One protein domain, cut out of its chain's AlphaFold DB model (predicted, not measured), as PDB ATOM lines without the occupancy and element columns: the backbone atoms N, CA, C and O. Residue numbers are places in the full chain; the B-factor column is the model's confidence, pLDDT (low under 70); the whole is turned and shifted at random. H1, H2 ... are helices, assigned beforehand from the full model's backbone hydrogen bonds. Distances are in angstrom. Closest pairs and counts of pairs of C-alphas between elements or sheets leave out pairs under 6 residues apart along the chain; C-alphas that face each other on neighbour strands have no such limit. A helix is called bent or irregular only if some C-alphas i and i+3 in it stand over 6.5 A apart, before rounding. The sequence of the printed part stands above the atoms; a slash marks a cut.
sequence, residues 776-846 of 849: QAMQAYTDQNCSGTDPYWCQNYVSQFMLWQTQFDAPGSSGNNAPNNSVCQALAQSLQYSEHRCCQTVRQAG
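AT A GLANCE: This is residues 776 to 846 of the 849 residues of an uncharacterized protein of Panagrellus redivivus (UniProt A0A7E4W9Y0). The long helix H2 is crossed on one side by two shorter helices, H3 and H4, while the small H1 makes one end and the H2 to H3 loop the other. The printed part has 71 residues with four named helices, H1 to H4 in order, and no named strand: all helix. It is a rod of 46 by 19 by 16 A, only just loose, close to compact, with a radius of gyration of the C-alphas of 13.5 A.

IN THESE COORDINATES: H1, residues 776 to 780, spans 6.1 A from C-alpha 776 at (-31.069, 66.822, -17.322). H2, residues 792 to 808, spans 25.5 A; it is neither bent nor irregular, but only just: C-alphas 792 and 795 are 6.3 A apart. H3, residues 820 to 830, spans 15.3 A. H4, residues 839 to 844, spans 8.9 A to C-alpha 844 at (-10.839, 50.915, -6.989).

HOW THE PARTS SIT: H1 is apart from H2, H3 and H4. H2 touches H3, closest at the C-alphas of Gln 805 and Val 823, 6.3 A, at a steep tilt of 53 degrees, opposite ways. With residues 794 to 798 alone H2 touches H4, closest at C-alphas 795 and 841, 5.9 A, at a steep tilt of 53 degrees, the same way. H3 and H4, a helical hairpin, only just touch, with 3 pairs of C-alphas within 8 A, the closest 824 and 842 at 7.8 A; their tilt is a shallow 25 degrees, opposite ways. Packing is mostly crossed, only just. Every O i to N i+4 pair is within hydrogen-bond range in H1, H3 and H4, and 12 of 13 in H2.

THE WHOLE: The farthest C-alphas, of Gln 776 and Ser 814, are 47.5 A apart. The printed part has no cut; the links H1 to H2 and H2 to H3 are long. The pLDDT is under 70 at residues 777 to 782, 809 to 819 and 835.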
ATOM      1  N   GLN A 776     -32.218  65.917 -17.195       72.44
ATOM      2  CA  GLN A 776     -31.069  66.822 -17.322       72.44
ATOM      3  C   GLN A 776     -30.037  66.608 -16.207       72.44
ATOM      4  O   GLN A 776     -28.840  66.620 -16.494       72.44
ATOM      5  N   ALA A 777     -30.468  66.344 -14.971       68.38
ATOM      6  CA  ALA A 777     -29.582  65.974 -13.871       68.38
ATOM      7  C   ALA A 777     -28.854  64.654 -14.177       68.38
ATOM      8  O   ALA A 777     -27.626  64.614 -14.175       68.38
ATOM      9  N   MET A 778     -29.583  63.599 -14.561       68.69
ATOM     10  CA  MET A 778     -28.977  62.326 -14.966       68.69
ATOM     11  C   MET A 778     -27.985  62.479 -16.128       68.69
ATOM     12  O   MET A 778     -26.958  61.805 -16.127       68.69
ATOM     13  N   GLN A 779     -28.245  63.369 -17.094       69.56
ATOM     14  CA  GLN A 779     -27.299  63.677 -18.174       69.56
ATOM     15  C   GLN A 779     -26.067  64.447 -17.671       69.56
ATOM     16  O   GLN A 779     -24.945  64.083 -18.024       69.56
ATOM     17  N   ALA A 780     -26.235  65.442 -16.794       63.34
ATOM     18  CA  ALA A 780     -25.121  66.159 -16.166       63.34
ATOM     19  C   ALA A 780     -24.203  65.231 -15.345       63.34
ATOM     20  O   ALA A 780     -23.002  65.483 -15.254       63.34
ATOM     21  N   TYR A 781     -24.745  64.131 -14.812       65.00
ATOM     22  CA  TYR A 781     -24.003  63.101 -14.084       65.00
ATOM     23  C   TYR A 781     -23.576  61.881 -14.931       65.00
ATOM     24  O   TYR A 781     -23.058  60.906 -14.383       65.00
ATOM     25  N   THR A 782     -23.707  61.913 -16.267       64.44
ATOM     26  CA  THR A 782     -23.097  60.887 -17.148       64.44
ATOM     27  C   THR A 782     -21.595  61.111 -17.368       64.44
ATOM     28  O   THR A 782     -21.116  61.306 -18.482       64.44
ATOM     29  N   ASP A 783     -20.822  61.029 -16.283       70.50
ATOM     30  CA  ASP A 783     -19.355  61.012 -16.311       70.50
ATOM     31  C   ASP A 783     -18.824  59.670 -16.844       70.50
ATOM     32  O   ASP A 783     -18.372  58.791 -16.108       70.50
ATOM     33  N   GLN A 784     -18.867  59.524 -18.168       74.19
ATOM     34  CA  GLN A 784     -18.462  58.322 -18.905       74.19
ATOM     35  C   GLN A 784     -16.994  57.899 -18.661       74.19
ATOM     36  O   GLN A 784     -16.602  56.784 -19.004       74.19
ATOM     37  N   ASN A 785     -16.172  58.767 -18.056       82.56
ATOM     38  CA  ASN A 785     -14.752  58.526 -17.808       82.56
ATOM     39  C   ASN A 785     -14.408  58.210 -16.340       82.56
ATOM     40  O   ASN A 785     -13.277  57.790 -16.087       82.56
ATOM     41  N   CYS A 786     -15.334  58.377 -15.387       86.19
ATOM     42  CA  CYS A 786     -15.044  58.492 -13.946       86.19
ATOM     43  C   CYS A 786     -14.028  59.612 -13.620       86.19
ATOM     44  O   CYS A 786     -13.112  59.433 -12.812       86.19
ATOM     45  N   SER A 787     -14.139  60.745 -14.312       86.50
ATOM     46  CA  SER A 787     -13.297  61.931 -14.139       86.50
ATOM     47  C   SER A 787     -13.649  62.777 -12.905       86.50
ATOM     48  O   SER A 787     -12.775  63.460 -12.370       86.50
ATOM     49  N   GLY A 788     -14.896  62.717 -12.431       85.06
ATOM     50  CA  GLY A 788     -15.369  63.378 -11.218       85.06
ATOM     51  C   GLY A 788     -15.025  62.604  -9.945       85.06
ATOM     52  O   GLY A 788     -14.933  61.378  -9.944       85.06
ATOM     53  N   THR A 789     -14.849  63.329  -8.839       88.88
ATOM     54  CA  THR A 789     -14.650  62.735  -7.511       88.88
ATOM     55  C   THR A 789     -15.958  62.136  -6.996       88.88
ATOM     56  O   THR A 789     -16.967  62.837  -6.910       88.88
ATOM     57  N   ASP A 790     -15.928  60.869  -6.592       93.38
ATOM     58  CA  ASP A 790     -17.060  60.220  -5.931       93.38
ATOM     59  C   ASP A 790     -17.448  60.932  -4.610       93.38
ATOM     60  O   ASP A 790     -16.571  61.378  -3.861       93.38
ATOM     61  N   PRO A 791     -18.746  60.981  -4.250       89.88
ATOM     62  CA  PRO A 791     -19.186  61.381  -2.918       89.88
ATOM     63  C   PRO A 791     -18.548  60.548  -1.802       89.88
ATOM     64  O   PRO A 791     -18.380  59.337  -1.924       89.88
ATOM     65  N   TYR A 792     -18.308  61.173  -0.649       90.88
ATOM     66  CA  TYR A 792     -17.684  60.531   0.520       90.88
ATOM     67  C   TYR A 792     -18.398  59.251   1.009       90.88
ATOM     68  O   TYR A 792     -17.768  58.392   1.624       90.88
ATOM     69  N   TRP A 793     -19.702  59.103   0.746       92.75
ATOM     70  CA  TRP A 793     -20.474  57.917   1.127       92.75
ATOM     71  C   TRP A 793     -20.217  56.704   0.214       92.75
ATOM     72  O   TRP A 793     -20.359  55.568   0.673       92.75
ATOM     73  N   CYS A 794     -19.782  56.916  -1.037       95.12
ATOM     74  CA  CYS A 794     -19.541  55.850  -2.014       95.12
ATOM     75  C   CYS A 794     -18.515  54.829  -1.522       95.12
ATOM     76  O   CYS A 794     -18.744  53.625  -1.639       95.12
ATOM     77  N   GLN A 795     -17.417  55.296  -0.918       93.62
ATOM     78  CA  GLN A 795     -16.353  54.426  -0.410       93.62
ATOM     79  C   GLN A 795     -16.869  53.422   0.628       93.62
ATOM     80  O   GLN A 795     -16.490  52.251   0.602       93.62
ATOM     81  N   ASN A 796     -17.762  53.863   1.516       91.12
ATOM     82  CA  ASN A 796     -18.340  53.010   2.548       91.12
ATOM     83  C   ASN A 796     -19.387  52.051   1.955       91.12
ATOM     84  O   ASN A 796     -19.332  50.851   2.218       91.12
ATOM     85  N   TYR A 797     -20.280  52.553   1.090       94.81
ATOM     86  CA  TYR A 797     -21.302  51.734   0.430       94.81
ATOM     87  C   TYR A 797     -20.693  50.601  -0.409       94.81
ATOM     88  O   TYR A 797     -21.036  49.437  -0.211       94.81
ATOM     89  N   VAL A 798     -19.746  50.918  -1.300       95.88
ATOM     90  CA  VAL A 798     -19.072  49.919  -2.145       95.88
ATOM     91  C   VAL A 798     -18.315  48.905  -1.288       95.88
ATOM     92  O   VAL A 798     -18.425  47.708  -1.534       95.88
ATOM     93  N   SER A 799     -17.590  49.355  -0.256       94.00
ATOM     94  CA  SER A 799     -16.860  48.456   0.647       94.00
ATOM     95  C   SER A 799     -17.797  47.458   1.338       94.00
ATOM     96  O   SER A 799     -17.560  46.251   1.284       94.00
ATOM     97  N   GLN A 800     -18.912  47.933   1.907       90.75
ATOM     98  CA  GLN A 800     -19.911  47.061   2.535       90.75
ATOM     99  C   GLN A 800     -20.594  46.127   1.530       90.75
ATOM    100  O   GLN A 800     -20.778  44.954   1.841       90.75
ATOM    101  N   PHE A 801     -20.922  46.596   0.323       94.50
ATOM    102  CA  PHE A 801     -21.542  45.759  -0.709       94.50
ATOM    103  C   PHE A 801     -20.610  44.623  -1.157       94.50
ATOM    104  O   PHE A 801     -21.037  43.472  -1.232       94.50
ATOM    105  N   MET A 802     -19.325  44.916  -1.393       91.56
ATOM    106  CA  MET A 802     -18.315  43.914  -1.760       91.56
ATOM    107  C   MET A 802     -18.073  42.902  -0.627       91.56
ATOM    108  O   MET A 802     -17.965  41.703  -0.887       91.56
ATOM    109  N   LEU A 803     -18.022  43.361   0.630       86.69
ATOM    110  CA  LEU A 803     -17.914  42.490   1.808       86.69
ATOM    111  C   LEU A 803     -19.151  41.598   1.976       86.69
ATOM    112  O   LEU A 803     -19.010  40.404   2.215       86.69
ATOM    113  N   TRP A 804     -20.356  42.146   1.802       86.81
ATOM    114  CA  TRP A 804     -21.599  41.383   1.902       86.81
ATOM    115  C   TRP A 804     -21.698  40.318   0.799       86.81
ATOM    116  O   TRP A 804     -21.897  39.140   1.088       86.81
ATOM    117  N   GLN A 805     -21.450  40.696  -0.457       88.25
ATOM    118  CA  GLN A 805     -21.421  39.768  -1.591       88.25
ATOM    119  C   GLN A 805     -20.417  38.622  -1.401       88.25
ATOM    120  O   GLN A 805     -20.750  37.465  -1.646       88.25
ATOM    121  N   THR A 806     -19.207  38.915  -0.913       79.12
ATOM    122  CA  THR A 806     -18.176  37.887  -0.670       79.12
ATOM    123  C   THR A 806     -18.439  37.010   0.561       79.12
ATOM    124  O   THR A 806     -17.797  35.969   0.696       79.12
ATOM    125  N   GLN A 807     -19.385  37.381   1.432       79.69
ATOM    126  CA  GLN A 807     -19.779  36.605   2.616       79.69
ATOM    127  C   GLN A 807     -21.064  35.785   2.422       79.69
ATOM    128  O   GLN A 807     -21.160  34.692   2.978       79.69
ATOM    129  N   PHE A 808     -22.046  36.294   1.668       74.25
ATOM    130  CA  PHE A 808     -23.401  35.727   1.617       74.25
ATOM    131  C   PHE A 808     -23.764  35.073   0.274       74.25
ATOM    132  O   PHE A 808     -24.324  33.978   0.281       74.25
ATOM    133  N   ASP A 809     -23.380  35.655  -0.868       64.62
ATOM    134  CA  ASP A 809     -23.742  35.142  -2.207       64.62
ATOM    135  C   ASP A 809     -22.764  34.063  -2.725       64.62
ATOM    136  O   ASP A 809     -22.455  33.957  -3.913       64.62
ATOM    137  N   ALA A 810     -22.323  33.187  -1.816       52.66
ATOM    138  CA  ALA A 810     -21.586  31.958  -2.108       52.66
ATOM    139  C   ALA A 810     -22.440  30.705  -1.785       52.66
ATOM    140  O   ALA A 810     -22.131  29.970  -0.839       52.66
ATOM    141  N   PRO A 811     -23.532  30.435  -2.536       42.47
ATOM    142  CA  PRO A 811     -24.457  29.339  -2.258       42.47
ATOM    143  C   PRO A 811     -23.852  27.964  -2.597       42.47
ATOM    144  O   PRO A 811     -24.144  27.368  -3.631       42.47
ATOM    145  N   GLY A 812     -23.053  27.432  -1.671       50.53
ATOM    146  CA  GLY A 812     -22.684  26.017  -1.622       50.53
ATOM    147  C   GLY A 812     -21.198  25.711  -1.804       50.53
ATOM    148  O   GLY A 812     -20.731  25.508  -2.918       50.53
ATOM    149  N   SER A 813     -20.525  25.466  -0.673       43.34
ATOM    150  CA  SER A 813     -19.303  24.649  -0.518       43.34
ATOM    151  C   SER A 813     -17.997  25.076  -1.228       43.34
ATOM    152  O   SER A 813     -17.957  25.419  -2.397       43.34
ATOM    153  N   SER A 814     -16.894  24.954  -0.474       42.91
ATOM    154  CA  SER A 814     -15.483  25.042  -0.903       42.91
ATOM    155  C   SER A 814     -14.986  26.345  -1.560       42.91
ATOM    156  O   SER A 814     -14.550  26.358  -2.706       42.91
ATOM    157  N   GLY A 815     -14.864  27.401  -0.743       47.75
ATOM    158  CA  GLY A 815     -13.649  28.243  -0.654       47.75
ATOM    159  C   GLY A 815     -13.207  29.074  -1.867       47.75
ATOM    160  O   GLY A 815     -12.177  29.740  -1.791       47.75
ATOM    161  N   ASN A 816     -13.946  29.047  -2.972       48.12
ATOM    162  CA  ASN A 816     -13.650  29.822  -4.168       48.12
ATOM    163  C   ASN A 816     -14.433  31.133  -4.130       48.12
ATOM    164  O   ASN A 816     -15.662  31.120  -4.109       48.12
ATOM    165  N   ASN A 817     -13.716  32.259  -4.138       56.94
ATOM    166  CA  ASN A 817     -14.323  33.585  -4.249       56.94
ATOM    167  C   ASN A 817     -15.239  33.632  -5.481       56.94
ATOM    168  O   ASN A 817     -14.809  33.235  -6.569       56.94
ATOM    169  N   ALA A 818     -16.464  34.148  -5.328       59.34
ATOM    170  CA  ALA A 818     -17.332  34.428  -6.468       59.34
ATOM    171  C   ALA A 818     -16.553  35.297  -7.478       59.34
ATOM    172  O   ALA A 818     -15.947  36.294  -7.073       59.34
ATOM    173  N   PRO A 819     -16.487  34.923  -8.771       69.69
ATOM    174  CA  PRO A 819     -15.592  35.577  -9.717       69.69
ATOM    175  C   PRO A 819     -15.980  37.050  -9.834       69.69
ATOM    176  O   PRO A 819     -17.119  37.336 -10.212       69.69
ATOM    177  N   ASN A 820     -15.045  37.956  -9.508       78.31
ATOM    178  CA  ASN A 820     -15.310  39.375  -9.213       78.31
ATOM    179  C   ASN A 820     -16.307  40.046 -10.169       78.31
ATOM    180  O   ASN A 820     -17.138  40.823  -9.721       78.31
ATOM    181  N   ASN A 821     -16.273  39.718 -11.463       84.19
ATOM    182  CA  ASN A 821     -17.210  40.210 -12.478       84.19
ATOM    183  C   ASN A 821     -18.696  40.088 -12.075       84.19
ATOM    184  O   ASN A 821     -19.462  40.998 -12.363       84.19
ATOM    185  N   SER A 822     -19.102  39.002 -11.405       87.31
ATOM    186  CA  SER A 822     -20.487  38.786 -10.945       87.31
ATOM    187  C   SER A 822     -20.886  39.769  -9.837       87.31
ATOM    188  O   SER A 822     -21.847  40.520  -9.988       87.31
ATOM    189  N   VAL A 823     -20.067  39.848  -8.787       90.00
ATOM    190  CA  VAL A 823     -20.179  40.820  -7.687       90.00
ATOM    191  C   VAL A 823     -20.181  42.259  -8.221       90.00
ATOM    192  O   VAL A 823     -21.006  43.083  -7.832       90.00
ATOM    193  N   CYS A 824     -19.296  42.554  -9.173       93.38
ATOM    194  CA  CYS A 824     -19.197  43.847  -9.840       93.38
ATOM    195  C   CYS A 824     -20.424  44.184 -10.700       93.38
ATOM    196  O   CYS A 824     -20.792  45.353 -10.789       93.38
ATOM    197  N   GLN A 825     -21.073  43.193 -11.314       90.00
ATOM    198  CA  GLN A 825     -22.313  43.392 -12.064       90.00
ATOM    199  C   GLN A 825     -23.487  43.696 -11.123       90.00
ATOM    200  O   GLN A 825     -24.250  44.623 -11.397       90.00
ATOM    201  N   ALA A 826     -23.591  42.995  -9.989       89.94
ATOM    202  CA  ALA A 826     -24.576  43.298  -8.948       89.94
ATOM    203  C   ALA A 826     -24.358  44.699  -8.338       89.94
ATOM    204  O   ALA A 826     -25.312  45.451  -8.146       89.94
ATOM    205  N   LEU A 827     -23.098  45.090  -8.113       94.38
ATOM    206  CA  LEU A 827     -22.724  46.425  -7.637       94.38
ATOM    207  C   LEU A 827     -23.044  47.529  -8.661       94.38
ATOM    208  O   LEU A 827     -23.522  48.601  -8.299       94.38
ATOM    209  N   ALA A 828     -22.809  47.279  -9.951       90.75
ATOM    210  CA  ALA A 828     -23.162  48.220 -11.011       90.75
ATOM    211  C   ALA A 828     -24.686  48.416 -11.126       90.75
ATOM    212  O   ALA A 828     -25.141  49.528 -11.393       90.75
ATOM    213  N   GLN A 829     -25.473  47.360 -10.881       88.94
ATOM    214  CA  GLN A 829     -26.937  47.425 -10.835       88.94
ATOM    215  C   GLN A 829     -27.443  48.197  -9.609       88.94
ATOM    216  O   GLN A 829     -28.289  49.077  -9.763       88.94
ATOM    217  N   SER A 830     -26.906  47.946  -8.409       93.31
ATOM    218  CA  SER A 830     -27.332  48.668  -7.197       93.31
ATOM    219  C   SER A 830     -26.996  50.166  -7.243       93.31
ATOM    220  O   SER A 830     -27.740  50.988  -6.710       93.31
ATOM    221  N   LEU A 831     -25.933  50.542  -7.959       93.06
ATOM    222  CA  LEU A 831     -25.529  51.934  -8.180       93.06
ATOM    223  C   LEU A 831     -26.156  52.595  -9.421       93.06
ATOM    224  O   LEU A 831     -25.967  53.801  -9.611       93.06
ATOM    225  N   GLN A 832     -26.914  51.864 -10.249       86.25
ATOM    226  CA  GLN A 832     -27.416  52.325 -11.556       86.25
ATOM    227  C   GLN A 832     -28.267  53.606 -11.490       86.25
ATOM    228  O   GLN A 832     -28.278  54.375 -12.458       86.25
ATOM    229  N   TYR A 833     -28.946  53.824 -10.363       80.62
ATOM    230  CA  TYR A 833     -29.829  54.965 -10.093       80.62
ATOM    231  C   TYR A 833     -29.235  55.976  -9.098       80.62
ATOM    232  O   TYR A 833     -29.885  56.960  -8.763       80.62
ATOM    233  N   SER A 834     -28.007  55.757  -8.623       82.19
ATOM    234  CA  SER A 834     -27.333  56.709  -7.735       82.19
ATOM    235  C   SER A 834     -26.809  57.920  -8.514       82.19
ATOM    236  O   SER A 834     -26.214  57.765  -9.582       82.19
ATOM    237  N   GLU A 835     -26.980  59.121  -7.952       67.75
ATOM    238  CA  GLU A 835     -26.670  60.410  -8.603       67.75
ATOM    239  C   GLU A 835     -25.215  60.531  -9.088       67.75
ATOM    240  O   GLU A 835     -24.934  61.301  -9.996       67.75
ATOM    241  N   HIS A 836     -24.291  59.751  -8.520       71.50
ATOM    242  CA  HIS A 836     -22.860  59.809  -8.840       71.50
ATOM    243  C   HIS A 836     -22.241  58.473  -9.286       71.50
ATOM    244  O   HIS A 836     -21.048  58.430  -9.583       71.50
ATOM    245  N   ARG A 837     -23.010  57.371  -9.319       78.06
ATOM    246  CA  ARG A 837     -22.595  56.024  -9.787       78.06
ATOM    247  C   ARG A 837     -21.356  55.397  -9.110       78.06
ATOM    248  O   ARG A 837     -20.950  54.308  -9.505       78.06
ATOM    249  N   CYS A 838     -20.766  56.054  -8.107       93.75
ATOM    250  CA  CYS A 838     -19.532  55.674  -7.402       93.75
ATOM    251  C   CYS A 838     -18.398  55.208  -8.336       93.75
ATOM    252  O   CYS A 838     -17.724  54.205  -8.094       93.75
ATOM    253  N   CYS A 839     -18.238  55.928  -9.446       91.38
ATOM    254  CA  CYS A 839     -17.482  55.512 -10.621       91.38
ATOM    255  C   CYS A 839     -15.998  55.228 -10.301       91.38
ATOM    256  O   CYS A 839     -15.430  54.230 -10.760       91.38
ATOM    257  N   GLN A 840     -15.359  56.057  -9.468       92.69
ATOM    258  CA  GLN A 840     -13.965  55.848  -9.067       92.69
ATOM    259  C   GLN A 840     -13.816  54.722  -8.035       92.69
ATOM    260  O   GLN A 840     -12.887  53.920  -8.133       92.69
ATOM    261  N   THR A 841     -14.733  54.625  -7.075       95.12
ATOM    262  CA  THR A 841     -14.714  53.630  -5.995       95.12
ATOM    263  C   THR A 841     -14.965  52.222  -6.530       95.12
ATOM    264  O   THR A 841     -14.258  51.290  -6.161       95.12
ATOM    265  N   VAL A 842     -15.919  52.065  -7.451       94.12
ATOM    266  CA  VAL A 842     -16.199  50.801  -8.153       94.12
ATOM    267  C   VAL A 842     -14.939  50.318  -8.886       94.12
ATOM    268  O   VAL A 842     -14.521  49.171  -8.714       94.12
ATOM    269  N   ARG A 843     -14.239  51.213  -9.600       91.62
ATOM    270  CA  ARG A 843     -12.947  50.891 -10.236       91.62
ATOM    271  C   ARG A 843     -11.842  50.550  -9.228       91.62
ATOM    272  O   ARG A 843     -11.050  49.645  -9.497       91.62
ATOM    273  N   GLN A 844     -11.785  51.223  -8.075       93.38
ATOM    274  CA  GLN A 844     -10.839  50.915  -6.989       93.38
ATOM    275  C   GLN A 844     -11.116  49.551  -6.334       93.38
ATOM    276  O   GLN A 844     -10.169  48.841  -6.006       93.38
ATOM    277  N   ALA A 845     -12.382  49.137  -6.232       93.06
ATOM    278  CA  ALA A 845     -12.794  47.800  -5.790       93.06
ATOM    279  C   ALA A 845     -12.461  46.677  -6.804       93.06
ATOM    280  O   ALA A 845     -12.777  45.511  -6.576       93.06
ATOM    281  N   GLY A 846     -11.813  47.013  -7.927       93.75
ATOM    282  CA  GLY A 846     -11.402  46.074  -8.971       93.75
ATOM    283  C   GLY A 846     -12.430  45.880 -10.087       93.75
ATOM    284  O   GLY A 846     -12.134  45.184 -11.059       93.75
TER     285      GLY A 846